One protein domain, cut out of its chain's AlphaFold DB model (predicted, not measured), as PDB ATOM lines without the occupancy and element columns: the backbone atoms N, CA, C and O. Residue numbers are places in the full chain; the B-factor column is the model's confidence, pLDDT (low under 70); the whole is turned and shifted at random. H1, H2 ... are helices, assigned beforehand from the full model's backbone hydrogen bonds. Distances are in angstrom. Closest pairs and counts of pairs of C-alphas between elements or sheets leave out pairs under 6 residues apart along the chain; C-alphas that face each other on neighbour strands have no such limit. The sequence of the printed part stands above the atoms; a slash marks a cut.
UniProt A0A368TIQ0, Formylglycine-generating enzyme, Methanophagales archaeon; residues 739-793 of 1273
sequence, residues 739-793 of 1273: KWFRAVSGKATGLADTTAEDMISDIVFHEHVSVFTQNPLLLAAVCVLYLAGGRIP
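Overview. This is residues 739 to 793 of the 1273 residues of the protein "Formylglycine-generating enzyme" of Methanophagales archaeon (UniProt A0A368TIQ0). One long helix, H2, makes the long axis; H1 folds back on its first part, and beyond its other end little H3 leads to H4, which runs back toward H1 and H2. The printed part has 55 residues with four named helices, H1 to H4 in chain order, and no named strand: all helix. It is compact, with a radius of gyration of the C-alphas of 10.8 A, and spans 32 by 20 by 16 A.

Arrangement. H2, residues 749 to 765, touches H1, residues 739 to 745, with residues 749 to 756 alone; the closest C-alphas, of Phe 741 and Ala 752, are 5.3 A apart, at a steep tilt of 52 degrees, opposite ways. H3, residues 767 to 770, only just touches H2, only at the corner, with 3 pairs of C-alphas within 8 A, the closest being Ile 763 and Ser 770, 5.6 A. H4, residues 776 to 789, is close to but not clearly touching H2, closest at the C-alphas of Met 759 and Tyr 786, 7.2 A. In H1, H2 and H4 every O i to N i+4 pair is within hydrogen-bond range; H3 is too short for one.

Along the chain. H2 is 24.5 A long from C-alpha 749 at (163.196, 186.035, 158.047). H4 is 19.8 A long, ending at C-alpha 789, (155.972, 169.253, 164.584).

Size, cuts and confidence. The printed part has no cut, and its three links are tight. Residues 746 to 750, 764 to 771 and 788 to 789 have pLDDT under 70.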
ATOM      1  N   LYS A 739     167.755 177.667 153.530       89.06
ATOM      2  CA  LYS A 739     167.037 178.106 152.326       89.06
ATOM      3  C   LYS A 739     165.593 177.607 152.305       89.06
ATOM      4  O   LYS A 739     164.692 178.374 151.972       89.06
ATOM      5  N   TRP A 740     165.367 176.356 152.698       88.75
ATOM      6  CA  TRP A 740     164.048 175.732 152.723       88.75
ATOM      7  C   TRP A 740     163.095 176.460 153.678       88.75
ATOM      8  O   TRP A 740     162.016 176.877 153.256       88.75
ATOM      9  N   PHE A 741     163.504 176.710 154.929       86.38
ATOM     10  CA  PHE A 741     162.653 177.421 155.894       86.38
ATOM     11  C   PHE A 741     162.394 178.873 155.499       86.38
ATOM     12  O   PHE A 741     161.272 179.354 155.675       86.38
ATOM     13  N   ARG A 742     163.381 179.561 154.914       85.69
ATOM     14  CA  ARG A 742     163.190 180.914 154.364       85.69
ATOM     15  C   ARG A 742     162.158 180.932 153.240       85.69
ATOM     16  O   ARG A 742     161.283 181.795 153.240       85.69
ATOM     17  N   ALA A 743     162.234 179.978 152.315       83.00
ATOM     18  CA  ALA A 743     161.315 179.903 151.185       83.00
ATOM     19  C   ALA A 743     159.876 179.580 151.626       83.00
ATOM     20  O   ALA A 743     158.923 180.157 151.107       83.00
ATOM     21  N   VAL A 744     159.704 178.701 152.621       77.56
ATOM     22  CA  VAL A 744     158.374 178.306 153.118       77.56
ATOM     23  C   VAL A 744     157.743 179.366 154.034       77.56
ATOM     24  O   VAL A 744     156.529 179.554 154.008       77.56
ATOM     25  N   SER A 745     158.542 180.092 154.820       71.56
ATOM     26  CA  SER A 745     158.041 181.079 155.799       71.56
ATOM     27  C   SER A 745     157.739 182.464 155.199       71.56
ATOM     28  O   SER A 745     157.200 183.341 155.882       71.56
ATOM     29  N   GLY A 746     158.095 182.704 153.933       61.81
ATOM     30  CA  GLY A 746     157.995 184.020 153.296       61.81
ATOM     31  C   GLY A 746     158.973 185.056 153.880       61.81
ATOM     32  O   GLY A 746     160.004 184.723 154.454       61.81
ATOM     33  N   LYS A 747     158.666 186.360 153.755       46.97
ATOM     34  CA  LYS A 747     159.557 187.474 154.173       46.97
ATOM     35  C   LYS A 747     159.740 187.647 155.698       46.97
ATOM     36  O   LYS A 747     160.364 188.619 156.119       46.97
ATOM     37  N   ALA A 748     159.212 186.751 156.534       55.56
ATOM     38  CA  ALA A 748     159.410 186.766 157.986       55.56
ATOM     39  C   ALA A 748     160.726 186.054 158.363       55.56
ATOM     40  O   ALA A 748     160.726 184.968 158.934       55.56
ATOM     41  N   THR A 749     161.861 186.666 158.009       60.56
ATOM     42  CA  THR A 749     163.196 186.035 158.047       60.56
ATOM     43  C   THR A 749     163.668 185.622 159.442       60.56
ATOM     44  O   THR A 749     164.370 184.628 159.568       60.56
ATOM     45  N   GLY A 750     163.266 186.345 160.495       65.69
ATOM     46  CA  GLY A 750     163.759 186.099 161.856       65.69
ATOM     47  C   GLY A 750     163.351 184.741 162.431       65.69
ATOM     48  O   GLY A 750     164.204 184.016 162.922       65.69
ATOM     49  N   LEU A 751     162.067 184.373 162.336       72.44
ATOM     50  CA  LEU A 751     161.571 183.098 162.874       72.44
ATOM     51  C   LEU A 751     162.058 181.907 162.038       72.44
ATOM     52  O   LEU A 751     162.405 180.874 162.595       72.44
ATOM     53  N   ALA A 752     162.124 182.074 160.713       79.19
ATOM     54  CA  ALA A 752     162.591 181.043 159.791       79.19
ATOM     55  C   ALA A 752     164.056 180.657 160.038       79.19
ATOM     56  O   ALA A 752     164.384 179.474 160.022       79.19
ATOM     57  N   ASP A 753     164.916 181.650 160.287       79.62
ATOM     58  CA  ASP A 753     166.330 181.420 160.582       79.62
ATOM     59  C   ASP A 753     166.506 180.742 161.940       79.62
ATOM     60  O   ASP A 753     167.262 179.782 162.034       79.62
ATOM     61  N   THR A 754     165.754 181.160 162.965       79.38
ATOM     62  CA  THR A 754     165.766 180.479 164.268       79.38
ATOM     63  C   THR A 754     165.331 179.019 164.139       79.38
ATOM     64  O   THR A 754     166.067 178.139 164.560       79.38
ATOM     65  N   THR A 755     164.206 178.737 163.471       82.31
ATOM     66  CA  THR A 755     163.731 177.357 163.265       82.31
ATOM     67  C   THR A 755     164.716 176.510 162.449       82.31
ATOM     68  O   THR A 755     164.849 175.314 162.700       82.31
ATOM     69  N   ALA A 756     165.423 177.108 161.484       86.44
ATOM     70  CA  ALA A 756     166.460 176.417 160.725       86.44
ATOM     71  C   ALA A 756     167.675 176.058 161.594       86.44
ATOM     72  O   ALA A 756     168.146 174.926 161.510       86.44
ATOM     73  N   GLU A 757     168.169 176.984 162.424       84.69
ATOM     74  CA  GLU A 757     169.272 176.691 163.351       84.69
ATOM     75  C   GLU A 757     168.861 175.664 164.412       84.69
ATOM     76  O   GLU A 757     169.633 174.746 164.683       84.69
ATOM     77  N   ASP A 758     167.636 175.755 164.939       80.62
ATOM     78  CA  ASP A 758     167.086 174.773 165.881       80.62
ATOM     79  C   ASP A 758     167.057 173.372 165.247       80.62
ATOM     80  O   ASP A 758     167.536 172.405 165.840       80.62
ATOM     81  N   MET A 759     166.596 173.252 163.994       85.75
ATOM     82  CA  MET A 759     166.592 171.976 163.275       85.75
ATOM     83  C   MET A 759     168.004 171.455 162.978       85.75
ATOM     84  O   MET A 759     168.240 170.253 163.094       85.75
ATOM     85  N   ILE A 760     168.933 172.320 162.554       83.19
ATOM     86  CA  ILE A 760     170.332 171.937 162.298       83.19
ATOM     87  C   ILE A 760     170.937 171.354 163.575       83.19
ATOM     88  O   ILE A 760     171.535 170.278 163.539       83.19
ATOM     89  N   SER A 761     170.709 172.032 164.698       75.19
ATOM     90  CA  SER A 761     171.091 171.574 166.027       75.19
ATOM     91  C   SER A 761     170.478 170.198 166.326       75.19
ATOM     92  O   SER A 761     171.200 169.236 166.592       75.19
ATOM     93  N   ASP A 762     169.161 170.043 166.148       75.31
ATOM     94  CA  ASP A 762     168.449 168.782 166.383       75.31
ATOM     95  C   ASP A 762     168.958 167.619 165.502       75.31
ATOM     96  O   ASP A 762     169.080 166.491 165.986       75.31
ATOM     97  N   ILE A 763     169.296 167.857 164.224       75.56
ATOM     98  CA  ILE A 763     169.870 166.829 163.329       75.56
ATOM     99  C   ILE A 763     171.230 166.353 163.849       75.56
ATOM    100  O   ILE A 763     171.493 165.148 163.840       75.56
ATOM    101  N   VAL A 764     172.081 167.271 164.320       63.56
ATOM    102  CA  VAL A 764     173.401 166.939 164.882       63.56
ATOM    103  C   VAL A 764     173.257 166.064 166.132       63.56
ATOM    104  O   VAL A 764     174.034 165.126 166.331       63.56
ATOM    105  N   PHE A 765     172.227 166.304 166.946       58.28
ATOM    106  CA  PHE A 765     171.958 165.507 168.146       58.28
ATOM    107  C   PHE A 765     171.309 164.143 167.863       58.28
ATOM    108  O   PHE A 765     171.385 163.243 168.705       58.28
ATOM    109  N   HIS A 766     170.755 163.932 166.666       68.25
ATOM    110  CA  HIS A 766     170.162 162.666 166.240       68.25
ATOM    111  C   HIS A 766     171.069 161.897 165.252       68.25
ATOM    112  O   HIS A 766     170.895 161.951 164.038       68.25
ATOM    113  N   GLU A 767     171.988 161.080 165.781       59.38
ATOM    114  CA  GLU A 767     173.024 160.320 165.033       59.38
ATOM    115  C   GLU A 767     172.523 159.517 163.824       59.38
ATOM    116  O   GLU A 767     173.200 159.398 162.810       59.38
ATOM    117  N   HIS A 768     171.317 158.962 163.912       63.31
ATOM    118  CA  HIS A 768     170.741 158.167 162.827       63.31
ATOM    119  C   HIS A 768     170.025 159.017 161.769       63.31
ATOM    120  O   HIS A 768     169.722 158.525 160.683       63.31
ATOM    121  N   VAL A 769     169.752 160.285 162.086       69.00
ATOM    122  CA  VAL A 769     169.142 161.269 161.188       69.00
ATOM    123  C   VAL A 769     170.207 161.970 160.364       69.00
ATOM    124  O   VAL A 769     169.989 162.168 159.174       69.00
ATOM    125  N   SER A 770     171.379 162.252 160.934       66.44
ATOM    126  CA  SER A 770     172.478 162.912 160.212       66.44
ATOM    127  C   SER A 770     172.940 162.127 158.974       66.44
ATOM    128  O   SER A 770     173.096 162.693 157.893       66.44
ATOM    129  N   VAL A 771     173.060 160.798 159.077       64.50
ATOM    130  CA  VAL A 771     173.386 159.918 157.933       64.50
ATOM    131  C   VAL A 771     172.266 159.923 156.885       64.50
ATOM    132  O   VAL A 771     172.505 159.794 155.687       64.50
ATOM    133  N   PHE A 772     171.024 160.094 157.324       71.19
ATOM    134  CA  PHE A 772     169.837 160.058 156.479       71.19
ATOM    135  C   PHE A 772     169.634 161.349 155.675       71.19
ATOM    136  O   PHE A 772     169.239 161.314 154.505       71.19
ATOM    137  N   THR A 773     169.946 162.490 156.289       79.75
ATOM    138  CA  THR A 773     169.839 163.831 155.698       79.75
ATOM    139  C   THR A 773     170.843 164.089 154.576       79.75
ATOM    140  O   THR A 773     170.705 165.052 153.830       79.75
ATOM    141  N   GLN A 774     171.799 163.184 154.378       80.44
ATOM    142  CA  GLN A 774     172.690 163.179 153.222       80.44
ATOM    143  C   GLN A 774     171.951 162.981 151.884       80.44
ATOM    144  O   GLN A 774     172.444 163.391 150.832       80.44
ATOM    145  N   ASN A 775     170.767 162.351 151.893       78.12
ATOM    146  CA  ASN A 775     169.915 162.220 150.710       78.12
ATOM    147  C   ASN A 775     168.944 163.419 150.615       78.12
ATOM    148  O   ASN A 775     168.092 163.564 151.492       78.12
ATOM    149  N   PRO A 776     168.980 164.238 149.542       81.81
ATOM    150  CA  PRO A 776     168.149 165.442 149.428       81.81
ATOM    151  C   PRO A 776     166.637 165.200 149.561       81.81
ATOM    152  O   PRO A 776     165.926 166.013 150.151       81.81
ATOM    153  N   LEU A 777     166.122 164.086 149.026       77.44
ATOM    154  CA  LEU A 777     164.701 163.730 149.148       77.44
ATOM    155  C   LEU A 777     164.308 163.509 150.610       77.44
ATOM    156  O   LEU A 777     163.230 163.908 151.046       77.44
ATOM    157  N   LEU A 778     165.191 162.838 151.336       77.12
ATOM    158  CA  LEU A 778     165.001 162.455 152.718       77.12
ATOM    159  C   LEU A 778     165.165 163.655 153.650       77.12
ATOM    160  O   LEU A 778     164.305 163.876 154.494       77.12
ATOM    161  N   LEU A 779     166.176 164.494 153.418       85.06
ATOM    162  CA  LEU A 779     166.335 165.780 154.095       85.06
ATOM    163  C   LEU A 779     165.089 166.658 153.946       85.06
ATOM    164  O   LEU A 779     164.591 167.193 154.934       85.06
ATOM    165  N   ALA A 780     164.536 166.754 152.734       79.75
ATOM    166  CA  ALA A 780     163.306 167.502 152.510       79.75
ATOM    167  C   ALA A 780     162.111 166.911 153.280       79.75
ATOM    168  O   ALA A 780     161.300 167.666 153.811       79.75
ATOM    169  N   ALA A 781     162.010 165.581 153.390       75.62
ATOM    170  CA  ALA A 781     160.980 164.935 154.205       75.62
ATOM    171  C   ALA A 781     161.137 165.269 155.701       75.62
ATOM    172  O   ALA A 781     160.146 165.585 156.358       75.62
ATOM    173  N   VAL A 782     162.370 165.280 156.227       80.44
ATOM    174  CA  VAL A 782     162.639 165.700 157.614       80.44
ATOM    175  C   VAL A 782     162.297 167.184 157.809       80.44
ATOM    176  O   VAL A 782     161.687 167.520 158.819       80.44
ATOM    177  N   CYS A 783     162.579 168.062 156.838       83.88
ATOM    178  CA  CYS A 783     162.188 169.480 156.901       83.88
ATOM    179  C   CYS A 783     160.661 169.656 156.987       83.88
ATOM    180  O   CYS A 783     160.170 170.423 157.813       83.88
ATOM    181  N   VAL A 784     159.893 168.903 156.188       77.50
ATOM    182  CA  VAL A 784     158.418 168.921 156.246       77.50
ATOM    183  C   VAL A 784     157.907 168.424 157.602       77.50
ATOM    184  O   VAL A 784     156.983 169.016 158.162       77.50
ATOM    185  N   LEU A 785     158.510 167.363 158.150       74.38
ATOM    186  CA  LEU A 785     158.180 166.865 159.488       74.38
ATOM    187  C   LEU A 785     158.450 167.915 160.564       74.38
ATOM    188  O   LEU A 785     157.603 168.141 161.429       74.38
ATOM    189  N   TYR A 786     159.603 168.573 160.481       82.00
ATOM    190  CA  TYR A 786     160.014 169.596 161.430       82.00
ATOM    191  C   TYR A 786     159.105 170.823 161.373       82.00
ATOM    192  O   TYR A 786     158.678 171.313 162.412       82.00
ATOM    193  N   LEU A 787     158.710 171.266 160.175       77.44
ATOM    194  CA  LEU A 787     157.761 172.368 160.006       77.44
ATOM    195  C   LEU A 787     156.403 172.079 160.663       77.44
ATOM    196  O   LEU A 787     155.791 172.975 161.236       77.44
ATOM    197  N   ALA A 788     155.926 170.834 160.579       69.81
ATOM    198  CA  ALA A 788     154.645 170.442 161.159       69.81
ATOM    199  C   ALA A 788     154.712 170.225 162.683       69.81
ATOM    200  O   ALA A 788     153.730 170.482 163.380       69.81
ATOM    201  N   GLY A 789     155.835 169.708 163.195       67.75
ATOM    202  CA  GLY A 789     155.972 169.253 164.584       67.75
ATOM    203  C   GLY A 789     156.830 170.132 165.500       67.75
ATOM    204  O   GLY A 789     156.794 169.930 166.712       67.75
ATOM    205  N   GLY A 790     157.611 171.064 164.947       70.31
ATOM    206  CA  GLY A 790     158.555 171.933 165.664       70.31
ATOM    207  C   GLY A 790     159.770 171.227 166.279       70.31
ATOM    208  O   GLY A 790     160.553 171.874 166.958       70.31
ATOM    209  N   ARG A 791     159.900 169.909 166.096       75.06
ATOM    210  CA  ARG A 791     161.018 169.082 166.567       75.06
ATOM    211  C   ARG A 791     161.111 167.805 165.744       75.06
ATOM    212  O   ARG A 791     160.096 167.321 165.230       75.06
ATOM    213  N   ILE A 792     162.301 167.222 165.664       76.88
ATOM    214  CA  ILE A 792     162.466 165.870 165.117       76.88
ATOM    215  C   ILE A 792     161.828 164.879 166.103       76.88
ATOM    216  O   ILE A 792     161.968 165.054 167.318       76.88
ATOM    217  N   PRO A 793     161.091 163.853 165.635       75.19
ATOM    218  CA  PRO A 793     160.631 162.787 166.511       75.19
ATOM    219  C   PRO A 793     161.787 162.207 167.336       75.19
ATOM    220  O   PRO A 793     162.747 161.679 166.782       75.19
TER     221      PRO A 793